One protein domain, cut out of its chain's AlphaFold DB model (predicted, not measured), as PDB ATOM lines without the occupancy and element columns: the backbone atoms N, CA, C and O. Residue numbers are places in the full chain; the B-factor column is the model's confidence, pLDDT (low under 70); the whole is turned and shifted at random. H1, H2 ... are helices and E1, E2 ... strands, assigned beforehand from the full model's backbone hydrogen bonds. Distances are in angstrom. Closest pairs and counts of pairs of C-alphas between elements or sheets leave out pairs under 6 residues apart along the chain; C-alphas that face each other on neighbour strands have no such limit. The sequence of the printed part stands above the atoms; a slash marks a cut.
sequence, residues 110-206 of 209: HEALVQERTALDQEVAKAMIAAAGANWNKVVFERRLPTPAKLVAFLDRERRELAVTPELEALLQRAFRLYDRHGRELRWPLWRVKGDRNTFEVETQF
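What this domain is: This is residues 110 to 206 of the 209 residues of an uncharacterized protein of Cystobacter fuscus (UniProt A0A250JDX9). A twisted sheet of five strands has the long helix H1 crossing one face, and a second helix, H2, packs side by side on H1 without being on the sheet. The other face of the sheet has no named helix. The printed part has 97 residues, with H1, E1, E2, E3, H2, E4 and E5 in that order; the sheet runs E3 E2 E1 E4 E5, antiparallel throughout. The class is mixed, helices and strands, and the whole is compact, with a radius of gyration of the C-alphas of 13.3 A and spans of 40 by 30 by 22 A.

How they stand to each other: H1, residues 110 to 132, is on the sheet formed by E1, residues 138 to 142, E2, residues 150 to 155, E3, residues 158 to 162, E4, residues 190 to 195, and E5, residues 200 to 205. These are two layers, a helix on one face of a sheet, with H1 at a height over the sheet of 7.7 A. H1 lies over E1, E5 and, only just, E4, on which 3 of its C-alphas fall. On the local plane its line stands at 60.4 degrees to E1, only just across the strands. The closest C-alphas of H1 and E4 are those of Ala 125 and Val 193, 6.6 A apart. E1, E2 and E3 form a meander, each strand the antiparallel neighbour of the one before. In the hairpin E1 and E2, N 140 and O 152 are 2.8 A apart, within hydrogen-bond range. In the hairpin E2 and E3, N 160 and O 153 are 2.9 A apart. E1 and E4 are antiparallel at 172 degrees, with N 193 and O 139 at 2.8 A. In the hairpin E4 and E5, N 203 and O 192 are 2.8 A apart. H2, residues 166 to 181, is not on the sheet but touches H1, at a shallow tilt of 13 degrees, opposite ways; their closest C-alphas, of Ala 127 and Leu 168, are 5.7 A apart. H2 and E5 are apart. In H1 and H2 every O i to N i+4 pair is within hydrogen-bond range.

Where its parts are: H1 begins at C-alpha 110 (155.097, 151.771, 113.038) and is 31.7 A long. E1 measures 12.9 A, E2 16.4 A and E3 12.5 A. H2 begins at C-alpha 166 (169.543, 151.911, 137.766) and is 22.0 A long. E4 measures 16.4 A; E5 measures 15.6 A and ends at C-alpha 205 (148.610, 148.123, 128.919).

The domain as a whole: The two C-alphas farthest apart, of Asp 156 and Gly 183, are 40.7 A apart. The printed part has no cut and no long link. Mean pLDDT of the printed part is 80.2; residues 144 to 148, 182 to 187, 197 to 198 and 205 to 206 are under 70.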
ATOM      1  N   HIS A 110     155.895 152.295 111.931       71.19
ATOM      2  CA  HIS A 110     155.097 151.771 113.038       71.19
ATOM      3  C   HIS A 110     155.515 150.347 113.417       71.19
ATOM      4  O   HIS A 110     155.731 150.070 114.591       71.19
ATOM      5  N   GLU A 111     155.655 149.449 112.444       71.12
ATOM      6  CA  GLU A 111     156.047 148.051 112.642       71.12
ATOM      7  C   GLU A 111     157.462 147.941 113.220       71.12
ATOM      8  O   GLU A 111     157.666 147.215 114.194       71.12
ATOM      9  N   ALA A 112     158.416 148.729 112.709       75.19
ATOM     10  CA  ALA A 112     159.764 148.824 113.267       75.19
ATOM     11  C   ALA A 112     159.740 149.306 114.729       75.19
ATOM     12  O   ALA A 112     160.345 148.675 115.602       75.19
ATOM     13  N   LEU A 113     158.974 150.367 115.023       77.12
ATOM     14  CA  LEU A 113     158.778 150.846 116.391       77.12
ATOM     15  C   LEU A 113     158.127 149.773 117.275       77.12
ATOM     16  O   LEU A 113     158.586 149.575 118.394       77.12
ATOM     17  N   VAL A 114     157.099 149.063 116.802       78.06
ATOM     18  CA  VAL A 114     156.415 147.985 117.541       78.06
ATOM     19  C   VAL A 114     157.357 146.811 117.815       78.06
ATOM     20  O   VAL A 114     157.327 146.261 118.919       78.06
ATOM     21  N   GLN A 115     158.232 146.451 116.876       78.56
ATOM     22  CA  GLN A 115     159.220 145.386 117.061       78.56
ATOM     23  C   GLN A 115     160.292 145.780 118.089       78.56
ATOM     24  O   GLN A 115     160.491 145.052 119.068       78.56
ATOM     25  N   GLU A 116     160.935 146.946 117.926       82.81
ATOM     26  CA  GLU A 116     161.900 147.473 118.909       82.81
ATOM     27  C   GLU A 116     161.246 147.652 120.288       82.81
ATOM     28  O   GLU A 116     161.851 147.348 121.323       82.81
ATOM     29  N   ARG A 117     159.981 148.087 120.310       83.12
ATOM     30  CA  ARG A 117     159.195 148.260 121.528       83.12
ATOM     31  C   ARG A 117     158.891 146.940 122.222       83.12
ATOM     32  O   ARG A 117     159.039 146.866 123.437       83.12
ATOM     33  N   THR A 118     158.495 145.910 121.482       83.38
ATOM     34  CA  THR A 118     158.164 144.592 122.048       83.38
ATOM     35  C   THR A 118     159.392 143.956 122.696       83.38
ATOM     36  O   THR A 118     159.301 143.426 123.804       83.38
ATOM     37  N   ALA A 119     160.562 144.070 122.057       85.81
ATOM     38  CA  ALA A 119     161.826 143.639 122.649       85.81
ATOM     39  C   ALA A 119     162.138 144.415 123.943       85.81
ATOM     40  O   ALA A 119     162.439 143.811 124.975       85.81
ATOM     41  N   LEU A 120     161.987 145.743 123.921       87.38
ATOM     42  CA  LEU A 120     162.213 146.590 125.091       87.38
ATOM     43  C   LEU A 120     161.225 146.316 126.238       87.38
ATOM     44  O   LEU A 120     161.622 146.348 127.399       87.38
ATOM     45  N   ASP A 121     159.964 146.004 125.943       85.69
ATOM     46  CA  ASP A 121     158.959 145.653 126.953       85.69
ATOM     47  C   ASP A 121     159.291 144.332 127.659       85.69
ATOM     48  O   ASP A 121     159.091 144.213 128.870       85.69
ATOM     49  N   GLN A 122     159.881 143.368 126.943       85.94
ATOM     50  CA  GLN A 122     160.411 142.144 127.547       85.94
ATOM     51  C   GLN A 122     161.658 142.405 128.408       85.94
ATOM     52  O   GLN A 122     161.805 141.786 129.462       85.94
ATOM     53  N   GLU A 123     162.555 143.307 127.992       91.25
ATOM     54  CA  GLU A 123     163.698 143.736 128.816       91.25
ATOM     55  C   GLU A 123     163.229 144.439 130.101       91.25
ATOM     56  O   GLU A 123     163.666 144.083 131.196       91.25
ATOM     57  N   VAL A 124     162.278 145.376 129.990       89.69
ATOM     58  CA  VAL A 124     161.667 146.074 131.134       89.69
ATOM     59  C   VAL A 124     160.999 145.080 132.083       89.69
ATOM     60  O   VAL A 124     161.249 145.138 133.287       89.69
ATOM     61  N   ALA A 125     160.220 144.122 131.572       87.00
ATOM     62  CA  ALA A 125     159.602 143.088 132.398       87.00
ATOM     63  C   ALA A 125     160.640 142.240 133.157       87.00
ATOM     64  O   ALA A 125     160.480 142.006 134.355       87.00
ATOM     65  N   LYS A 126     161.741 141.838 132.504       88.88
ATOM     66  CA  LYS A 126     162.846 141.110 133.158       88.88
ATOM     67  C   LYS A 126     163.497 141.943 134.267       88.88
ATOM     68  O   LYS A 126     163.691 141.424 135.366       88.88
ATOM     69  N   ALA A 127     163.762 143.227 134.025       92.31
ATOM     70  CA  ALA A 127     164.316 144.135 135.033       92.31
ATOM     71  C   ALA A 127     163.346 144.371 136.210       92.31
ATOM     72  O   ALA A 127     163.770 144.398 137.366       92.31
ATOM     73  N   MET A 128     162.035 144.467 135.950       91.25
ATOM     74  CA  MET A 128     160.999 144.543 136.989       91.25
ATOM     75  C   MET A 128     160.965 143.282 137.866       91.25
ATOM     76  O   MET A 128     160.887 143.394 139.089       91.25
ATOM     77  N   ILE A 129     161.049 142.091 137.262       89.06
ATOM     78  CA  ILE A 129     161.112 140.807 137.981       89.06
ATOM     79  C   ILE A 129     162.390 140.723 138.824       89.06
ATOM     80  O   ILE A 129     162.330 140.358 139.999       89.06
ATOM     81  N   ALA A 130     163.540 141.095 138.254       89.56
ATOM     82  CA  ALA A 130     164.819 141.105 138.961       89.56
ATOM     83  C   ALA A 130     164.797 142.052 140.176       89.56
ATOM     84  O   ALA A 130     165.233 141.666 141.259       89.56
ATOM     85  N   ALA A 131     164.218 143.247 140.022       89.94
ATOM     86  CA  ALA A 131     164.040 144.221 141.101       89.94
ATOM     87  C   ALA A 131     163.019 143.777 142.171       89.94
ATOM     88  O   ALA A 131     163.164 144.127 143.342       89.94
ATOM     89  N   ALA A 132     161.997 142.996 141.799       88.12
ATOM     90  CA  ALA A 132     161.055 142.405 142.751       88.12
ATOM     91  C   ALA A 132     161.662 141.239 143.552       88.12
ATOM     92  O   ALA A 132     161.299 141.039 144.715       88.12
ATOM     93  N   GLY A 133     162.603 140.509 142.947       85.25
ATOM     94  CA  GLY A 133     163.280 139.366 143.546       85.25
ATOM     95  C   GLY A 133     162.403 138.111 143.565       85.25
ATOM     96  O   GLY A 133     161.709 137.794 142.598       85.25
ATOM     97  N   ALA A 134     162.463 137.367 144.669       75.81
ATOM     98  CA  ALA A 134     161.572 136.237 144.921       75.81
ATOM     99  C   ALA A 134     160.273 136.692 145.614       75.81
ATOM    100  O   ALA A 134     160.262 137.700 146.318       75.81
ATOM    101  N   ASN A 135     159.222 135.878 145.474       78.62
ATOM    102  CA  ASN A 135     157.930 135.998 146.161       78.62
ATOM    103  C   ASN A 135     157.096 137.223 145.736       78.62
ATOM    104  O   ASN A 135     156.997 138.225 146.441       78.62
ATOM    105  N   TRP A 136     156.453 137.099 144.577       86.44
ATOM    106  CA  TRP A 136     155.417 137.994 144.065       86.44
ATOM    107  C   TRP A 136     154.440 137.175 143.206       86.44
ATOM    108  O   TRP A 136     154.824 136.133 142.681       86.44
ATOM    109  N   ASN A 137     153.194 137.636 143.065       83.88
ATOM    110  CA  ASN A 137     152.212 137.104 142.103       83.88
ATOM    111  C   ASN A 137     151.910 138.095 140.958       83.88
ATOM    112  O   ASN A 137     151.353 137.734 139.917       83.88
ATOM    113  N   LYS A 138     152.278 139.368 141.156       88.12
ATOM    114  CA  LYS A 138     152.141 140.450 140.184       88.12
ATOM    115  C   LYS A 138     153.168 141.548 140.459       88.12
ATOM    116  O   LYS A 138     153.293 142.002 141.594       88.12
ATOM    117  N   VAL A 139     153.819 142.061 139.418       88.44
ATOM    118  CA  VAL A 139     154.658 143.273 139.484       88.44
ATOM    119  C   VAL A 139     154.080 144.327 138.546       88.44
ATOM    120  O   VAL A 139     153.620 144.004 137.452       88.44
ATOM    121  N   VAL A 140     154.062 145.586 138.973       88.88
ATOM    122  CA  VAL A 140     153.543 146.720 138.202       88.88
ATOM    123  C   VAL A 140     154.563 147.838 138.185       88.88
ATOM    124  O   VAL A 140     155.052 148.233 139.242       88.88
ATOM    125  N   PHE A 141     154.820 148.387 137.002       85.62
ATOM    126  CA  PHE A 141     155.466 149.681 136.860       85.62
ATOM    127  C   PHE A 141     154.449 150.696 136.331       85.62
ATOM    128  O   PHE A 141     153.831 150.489 135.285       85.62
ATOM    129  N   GLU A 142     154.277 151.790 137.068       79.69
ATOM    130  CA  GLU A 142     153.346 152.874 136.761       79.69
ATOM    131  C   GLU A 142     154.092 154.215 136.761       79.69
ATOM    132  O   GLU A 142     154.775 154.562 137.724       79.69
ATOM    133  N   ARG A 143     153.933 155.001 135.690       70.25
ATOM    134  CA  ARG A 143     154.472 156.367 135.580       70.25
ATOM    135  C   ARG A 143     153.385 157.318 135.076       70.25
ATOM    136  O   ARG A 143     153.387 157.733 133.921       70.25
ATOM    137  N   ARG A 144     152.431 157.638 135.956       64.81
ATOM    138  CA  ARG A 144     151.384 158.646 135.717       64.81
ATOM    139  C   ARG A 144     151.838 160.011 136.217       64.81
ATOM    140  O   ARG A 144     151.874 160.214 137.427       64.81
ATOM    141  N   LEU A 145     152.112 160.955 135.317       47.03
ATOM    142  CA  LEU A 145     152.347 162.353 135.699       47.03
ATOM    143  C   LEU A 145     151.123 162.922 136.456       47.03
ATOM    144  O   LEU A 145     149.998 162.551 136.122       47.03
ATOM    145  N   PRO A 146     151.308 163.785 137.477       51.88
ATOM    146  CA  PRO A 146     152.578 164.304 138.008       51.88
ATOM    147  C   PRO A 146     153.289 163.359 139.000       51.88
ATOM    148  O   PRO A 146     154.348 163.695 139.524       51.88
ATOM    149  N   THR A 147     152.723 162.184 139.284       59.12
ATOM    150  CA  THR A 147     153.293 161.188 140.206       59.12
ATOM    151  C   THR A 147     154.664 160.696 139.713       59.12
ATOM    152  O   THR A 147     154.809 160.393 138.522       59.12
ATOM    153  N   PRO A 148     155.671 160.548 140.597       67.12
ATOM    154  CA  PRO A 148     156.920 159.883 140.237       67.12
ATOM    155  C   PRO A 148     156.676 158.431 139.807       67.12
ATOM    156  O   PRO A 148     155.672 157.816 140.168       67.12
ATOM    157  N   ALA A 149     157.627 157.880 139.053       75.75
ATOM    158  CA  ALA A 149     157.640 156.475 138.668       75.75
ATOM    159  C   ALA A 149     157.564 155.559 139.901       75.75
ATOM    160  O   ALA A 149     158.348 155.714 140.839       75.75
ATOM    161  N   LYS A 150     156.645 154.588 139.885       84.56
ATOM    162  CA  LYS A 150     156.472 153.603 140.958       84.56
ATOM    163  C   LYS A 150     156.611 152.190 140.418       84.56
ATOM    164  O   LYS A 150     155.838 151.773 139.557       84.56
ATOM    165  N   LEU A 151     157.552 151.441 140.989       89.62
ATOM    166  CA  LEU A 151     157.600 149.989 140.883       89.62
ATOM    167  C   LEU A 151     156.913 149.389 142.118       89.62
ATOM    168  O   LEU A 151     157.198 149.781 143.249       89.62
ATOM    169  N   VAL A 152     155.981 148.464 141.909       90.38
ATOM    170  CA  VAL A 152     155.165 147.869 142.974       90.38
ATOM    171  C   VAL A 152     155.065 146.366 142.757       90.38
ATOM    172  O   VAL A 152     154.559 145.924 141.724       90.38
ATOM    173  N   ALA A 153     155.493 145.581 143.741       89.88
ATOM    174  CA  ALA A 153     155.203 144.153 143.791       89.88
ATOM    175  C   ALA A 153     153.968 143.886 144.654       89.88
ATOM    176  O   ALA A 153     153.711 144.564 145.653       89.88
ATOM    177  N   PHE A 154     153.218 142.869 144.250       89.25
ATOM    178  CA  PHE A 154     152.114 142.295 144.996       89.25
ATOM    179  C   PHE A 154     152.436 140.837 145.312       89.25
ATOM    180  O   PHE A 154     152.934 140.105 144.452       89.25
ATOM    181  N   LEU A 155     152.119 140.424 146.534       84.25
ATOM    182  CA  LEU A 155     152.069 139.028 146.955       84.25
ATOM    183  C   LEU A 155     150.758 138.852 147.723       84.25
ATOM    184  O   LEU A 155     150.518 139.544 148.708       84.25
ATOM    185  N   ASP A 156     149.876 137.996 147.215       83.00
ATOM    186  CA  ASP A 156     148.484 137.842 147.655       83.00
ATOM    187  C   ASP A 156     147.709 139.168 147.725       83.00
ATOM    188  O   ASP A 156     147.123 139.600 146.729       83.00
ATOM    189  N   ARG A 157     147.704 139.814 148.898       78.62
ATOM    190  CA  ARG A 157     147.086 141.127 149.156       78.62
ATOM    191  C   ARG A 157     148.075 142.177 149.668       78.62
ATOM    192  O   ARG A 157     147.692 143.335 149.820       78.62
ATOM    193  N   GLU A 158     149.322 141.799 149.933       87.69
ATOM    194  CA  GLU A 158     150.368 142.730 150.343       87.69
ATOM    195  C   GLU A 158     150.839 143.545 149.134       87.69
ATOM    196  O   GLU A 158     151.101 143.001 148.059       87.69
ATOM    197  N   ARG A 159     150.941 144.866 149.309       91.25
ATOM    198  CA  ARG A 159     151.445 145.809 148.307       91.25
ATOM    199  C   ARG A 159     152.768 146.387 148.797       91.25
ATOM    200  O   ARG A 159     152.763 147.232 149.691       91.25
ATOM    201  N   ARG A 160     153.878 146.006 148.162       89.25
ATOM    202  CA  ARG A 160     155.219 146.513 148.479       89.25
ATOM    203  C   ARG A 160     155.695 147.465 147.384       89.25
ATOM    204  O   ARG A 160     155.837 147.059 146.231       89.25
ATOM    205  N   GLU A 161     155.941 148.730 147.728       90.94
ATOM    206  CA  GLU A 161     156.672 149.635 146.829       90.94
ATOM    207  C   GLU A 161     158.149 149.212 146.787       90.94
ATOM    208  O   GLU A 161     158.722 148.804 147.798       90.94
ATOM    209  N   LEU A 162     158.741 149.252 145.597       89.88
ATOM    210  CA  LEU A 162     160.111 148.831 145.323       89.88
ATOM    211  C   LEU A 162     160.916 150.017 144.795       89.88
ATOM    212  O   LEU A 162     160.382 150.888 144.106       89.88
ATOM    213  N   ALA A 163     162.221 150.019 145.062       87.62
ATOM    214  CA  ALA A 163     163.126 150.949 144.405       87.62
ATOM    215  C   ALA A 163     163.189 150.650 142.897       87.62
ATOM    216  O   ALA A 163     163.334 149.496 142.487       87.62
ATOM    217  N   VAL A 164     163.121 151.695 142.071       88.00
ATOM    218  CA  VAL A 164     163.475 151.599 140.649       88.00
ATOM    219  C   VAL A 164     164.993 151.427 140.575       88.00
ATOM    220  O   VAL A 164     165.738 152.268 141.075       88.00
ATOM    221  N   THR A 165     165.460 150.317 140.004       90.06
ATOM    222  CA  THR A 165     166.897 150.041 139.877       90.06
ATOM    223  C   THR A 165     167.531 150.917 138.787       90.06
ATOM    224  O   THR A 165     166.833 151.330 137.858       90.06
ATOM    225  N   PRO A 166     168.855 151.173 138.830       91.06
ATOM    226  CA  PRO A 166     169.543 151.911 137.766       91.06
ATOM    227  C   PRO A 166     169.388 151.267 136.379       91.06
ATOM    228  O   PRO A 166     169.295 151.973 135.381       91.06
ATOM    229  N   GLU A 167     169.312 149.934 136.322       91.81
ATOM    230  CA  GLU A 167     169.037 149.171 135.099       91.81
ATOM    231  C   GLU A 167     167.629 149.455 134.557       91.81
ATOM    232  O   GLU A 167     167.477 149.797 133.384       91.81
ATOM    233  N   LEU A 168     166.603 149.396 135.415       89.81
ATOM    234  CA  LEU A 168     165.232 149.711 135.019       89.81
ATOM    235  C   LEU A 168     165.104 151.177 134.575       89.81
ATOM    236  O   LEU A 168     164.504 151.443 133.537       89.81
ATOM    237  N   GLU A 169     165.725 152.127 135.282       89.12
ATOM    238  CA  GLU A 169     165.748 153.537 134.865       89.12
ATOM    239  C   GLU A 169     166.456 153.726 133.509       89.12
ATOM    240  O   GLU A 169     165.957 154.454 132.650       89.12
ATOM    241  N   ALA A 170     167.561 153.018 133.251       89.88
ATOM    242  CA  ALA A 170     168.240 153.054 131.955       89.88
ATOM    243  C   ALA A 170     167.366 152.505 130.809       89.88
ATOM    244  O   ALA A 170     167.362 153.081 129.713       89.88
ATOM    245  N   LEU A 171     166.585 151.446 131.057       90.62
ATOM    246  CA  LEU A 171     165.610 150.902 130.099       90.62
ATOM    247  C   LEU A 171     164.433 151.861 129.861       90.62
ATOM    248  O   LEU A 171     164.013 152.047 128.719       90.62
ATOM    249  N   LEU A 172     163.947 152.542 130.899       86.38
ATOM    250  CA  LEU A 172     162.905 153.570 130.779       86.38
ATOM    251  C   LEU A 172     163.407 154.790 129.989       86.38
ATOM    252  O   LEU A 172     162.693 155.313 129.130       86.38
ATOM    253  N   GLN A 173     164.659 155.206 130.190       87.56
ATOM    254  CA  GLN A 173     165.298 156.227 129.354       87.56
ATOM    255  C   GLN A 173     165.537 155.749 127.916       87.56
ATOM    256  O   GLN A 173     165.435 156.546 126.983       87.56
ATOM    257  N   ARG A 174     165.833 154.458 127.701       88.88
ATOM    258  CA  ARG A 174     165.885 153.862 126.356       88.88
ATOM    259  C   ARG A 174     164.506 153.886 125.691       88.88
ATOM    260  O   ARG A 174     164.445 154.219 124.513       88.88
ATOM    261  N   ALA A 175     163.421 153.644 126.431       84.56
ATOM    262  CA  ALA A 175     162.055 153.773 125.916       84.56
ATOM    263  C   ALA A 175     161.741 155.213 125.501       84.56
ATOM    264  O   ALA A 175     161.182 155.433 124.429       84.56
ATOM    265  N   PHE A 176     162.145 156.195 126.314       82.44
ATOM    266  CA  PHE A 176     161.991 157.609 125.972       82.44
ATOM    267  C   PHE A 176     162.779 157.967 124.703       82.44
ATOM    268  O   PHE A 176     162.197 158.481 123.754       82.44
ATOM    269  N   ARG A 177     164.071 157.609 124.641       81.38
ATOM    270  CA  ARG A 177     164.932 157.848 123.465       81.38
ATOM    271  C   ARG A 177     164.458 157.123 122.200       81.38
ATOM    272  O   ARG A 177     164.700 157.626 121.109       81.38
ATOM    273  N   LEU A 178     163.808 155.964 122.330       80.75
ATOM    274  CA  LEU A 178     163.180 155.271 121.204       80.75
ATOM    275  C   LEU A 178     162.053 156.140 120.628       80.75
ATOM    276  O   LEU A 178     162.111 156.509 119.462       80.75
ATOM    277  N   TYR A 179     161.081 156.549 121.445       73.56
ATOM    278  CA  TYR A 179     159.951 157.362 120.973       73.56
ATOM    279  C   TYR A 179     160.405 158.732 120.445       73.56
ATOM    280  O   TYR A 179     159.950 159.143 119.379       73.56
ATOM    281  N   ASP A 180     161.361 159.377 121.118       72.25
ATOM    282  CA  ASP A 180     161.963 160.649 120.700       72.25
ATOM    283  C   ASP A 180     162.654 160.548 119.324       72.25
ATOM    284  O   ASP A 180     162.418 161.386 118.453       72.25
ATOM    285  N   ARG A 181     163.397 159.459 119.055       71.31
ATOM    286  CA  ARG A 181     163.981 159.173 117.726       71.31
ATOM    287  C   ARG A 181     162.914 159.070 116.628       71.31
ATOM    288  O   ARG A 181     163.169 159.480 115.500       71.31
ATOM    289  N   HIS A 182     161.730 158.553 116.954       64.50
ATOM    290  CA  HIS A 182     160.580 158.490 116.047       64.50
ATOM    291  C   HIS A 182     159.701 159.765 116.080       64.50
ATOM    292  O   HIS A 182     158.633 159.788 115.472       64.50
ATOM    293  N   GLY A 183     160.108 160.838 116.777       58.47
ATOM    294  CA  GLY A 183     159.351 162.097 116.889       58.47
ATOM    295  C   GLY A 183     158.063 162.005 117.726       58.47
ATOM    296  O   GLY A 183     157.204 162.901 117.691       58.47
ATOM    297  N   ARG A 184     157.896 160.914 118.478       61.00
ATOM    298  CA  ARG A 184     156.693 160.601 119.254       61.00
ATOM    299  C   ARG A 184     156.862 160.996 120.714       61.00
ATOM    300  O   ARG A 184     157.913 160.805 121.313       61.00
ATOM    301  N   GLU A 185     155.782 161.478 121.318       65.75
ATOM    302  CA  GLU A 185     155.709 161.557 122.773       65.75
ATOM    303  C   GLU A 185     155.537 160.143 123.354       65.75
ATOM    304  O   GLU A 185     154.682 159.371 122.906       65.75
ATOM    305  N   LEU A 186     156.351 159.783 124.353       67.31
ATOM    306  CA  LEU A 186     156.207 158.506 125.046       67.31
ATOM    307  C   LEU A 186     154.987 158.536 125.972       67.31
ATOM    308  O   LEU A 186     155.053 159.007 127.108       67.31
ATOM    309  N   ARG A 187     153.892 157.924 125.516       69.62
ATOM    310  CA  ARG A 187     152.803 157.487 126.396       69.62
ATOM    311  C   ARG A 187     153.298 156.306 127.231       69.62
ATOM    312  O   ARG A 187     153.374 155.189 126.727       69.62
ATOM    313  N   TRP A 188     153.663 156.559 128.488       71.56
ATOM    314  CA  TRP A 188     154.077 155.518 129.433       71.56
ATOM    315  C   TRP A 188     152.951 154.490 129.620       71.56
ATOM    316  O   TRP A 188     151.894 154.855 130.145       71.56
ATOM    317  N   PRO A 189     153.133 153.220 129.219       71.88
ATOM    318  CA  PRO A 189     152.150 152.204 129.531       71.88
ATOM    319  C   PRO A 189     152.250 151.802 131.000       71.88
ATOM    320  O   PRO A 189     153.261 151.996 131.678       71.88
ATOM    321  N   LEU A 190     151.184 151.169 131.463       79.94
ATOM    322  CA  LEU A 190     151.217 150.322 132.635       79.94
ATOM    323  C   LEU A 190     151.856 148.990 132.220       79.94
ATOM    324  O   LEU A 190     151.214 148.183 131.546       79.94
ATOM    325  N   TRP A 191     153.104 148.746 132.616       83.62
ATOM    326  CA  TRP A 191     153.665 147.398 132.517       83.62
ATOM    327  C   TRP A 191     153.182 146.580 133.704       83.62
ATOM    328  O   TRP A 191     153.332 146.989 134.861       83.62
ATOM    329  N   ARG A 192     152.627 145.408 133.419       85.81
ATOM    330  CA  ARG A 192     152.153 144.467 134.423       85.81
ATOM    331  C   ARG A 192     152.684 143.082 134.104       85.81
ATOM    332  O   ARG A 192     152.368 142.509 133.072       85.81
ATOM    333  N   VAL A 193     153.455 142.533 135.027       83.00
ATOM    334  CA  VAL A 193     153.869 141.132 135.001       83.00
ATOM    335  C   VAL A 193     152.935 140.353 135.923       83.00
ATOM    336  O   VAL A 193     152.656 140.815 137.035       83.00
ATOM    337  N   LYS A 194     152.439 139.199 135.478       82.19
ATOM    338  CA  LYS A 194     151.691 138.222 136.293       82.19
ATOM    339  C   LYS A 194     152.425 136.883 136.280       82.19
ATOM    340  O   LYS A 194     153.049 136.562 135.274       82.19
ATOM    341  N   GLY A 195     152.301 136.106 137.353       77.75
ATOM    342  CA  GLY A 195     152.916 134.780 137.476       77.75
ATOM    343  C   GLY A 195     153.976 134.740 138.573       77.75
ATOM    344  O   GLY A 195     153.811 135.397 139.600       77.75
ATOM    345  N   ASP A 196     155.045 133.981 138.344       71.75
ATOM    346  CA  ASP A 196     156.201 133.841 139.230       71.75
ATOM    347  C   ASP A 196     157.535 134.082 138.487       71.75
ATOM    348  O   ASP A 196     157.580 134.461 137.317       71.75
ATOM    349  N   ARG A 197     158.665 133.881 139.177       65.25
ATOM    350  CA  ARG A 197     160.014 134.124 138.633       65.25
ATOM    351  C   ARG A 197     160.371 133.255 137.413       65.25
ATOM    352  O   ARG A 197     161.242 133.652 136.640       65.25
ATOM    353  N   ASN A 198     159.744 132.092 137.260       69.12
ATOM    354  CA  ASN A 198     160.048 131.093 136.233       69.12
ATOM    355  C   ASN A 198     158.966 131.029 135.144       69.12
ATOM    356  O   ASN A 198     159.272 130.684 134.004       69.12
ATOM    357  N   THR A 199     157.719 131.365 135.482       72.31
ATOM    358  CA  THR A 199     156.580 131.406 134.561       72.31
ATOM    359  C   THR A 199     155.865 132.746 134.693       72.31
ATOM    360  O   THR A 199     155.204 133.014 135.693       72.31
ATOM    361  N   PHE A 200     156.014 133.622 133.696       73.94
ATOM    362  CA  PHE A 200     155.419 134.954 133.736       73.94
ATOM    363  C   PHE A 200     154.839 135.394 132.396       73.94
ATOM    364  O   PHE A 200     155.384 135.115 131.330       73.94
ATOM    365  N   GLU A 201     153.752 136.152 132.482       78.06
ATOM    366  CA  GLU A 201     153.106 136.824 131.361       78.06
ATOM    367  C   GLU A 201     153.317 138.334 131.483       78.06
ATOM    368  O   GLU A 201     153.190 138.908 132.571       78.06
ATOM    369  N   VAL A 202     153.642 138.982 130.361       76.62
ATOM    370  CA  VAL A 202     153.846 140.433 130.278       76.62
ATOM    371  C   VAL A 202     152.625 141.074 129.629       76.62
ATOM    372  O   VAL A 202     152.410 140.958 128.426       76.62
ATOM    373  N   GLU A 203     151.840 141.790 130.426       80.12
ATOM    374  CA  GLU A 203     150.766 142.663 129.965       80.12
ATOM    375  C   GLU A 203     151.283 144.108 129.892       80.12
ATOM    376  O   GLU A 203     151.342 144.812 130.905       80.12
ATOM    377  N   THR A 204     151.627 144.586 128.695       71.50
ATOM    378  CA  THR A 204     151.793 146.027 128.446       71.50
ATOM    379  C   THR A 204     150.417 146.632 128.167       71.50
ATOM    380  O   THR A 204     149.835 146.398 127.109       71.50
ATOM    381  N   GLN A 205     149.882 147.420 129.100       66.25
ATOM    382  CA  GLN A 205     148.610 148.123 128.919       66.25
ATOM    383  C   GLN A 205     148.856 149.614 128.690       66.25
ATOM    384  O   GLN A 205     149.218 150.351 129.609       66.25
ATOM    385  N   PHE A 206     148.602 150.089 127.473       58.16
ATOM    386  CA  PHE A 206     148.436 151.520 127.243       58.16
ATOM    387  C   PHE A 206     147.120 151.952 127.891       58.16
ATOM    388  O   PHE A 206     146.046 151.473 127.526       58.16
TER     389      PHE A 206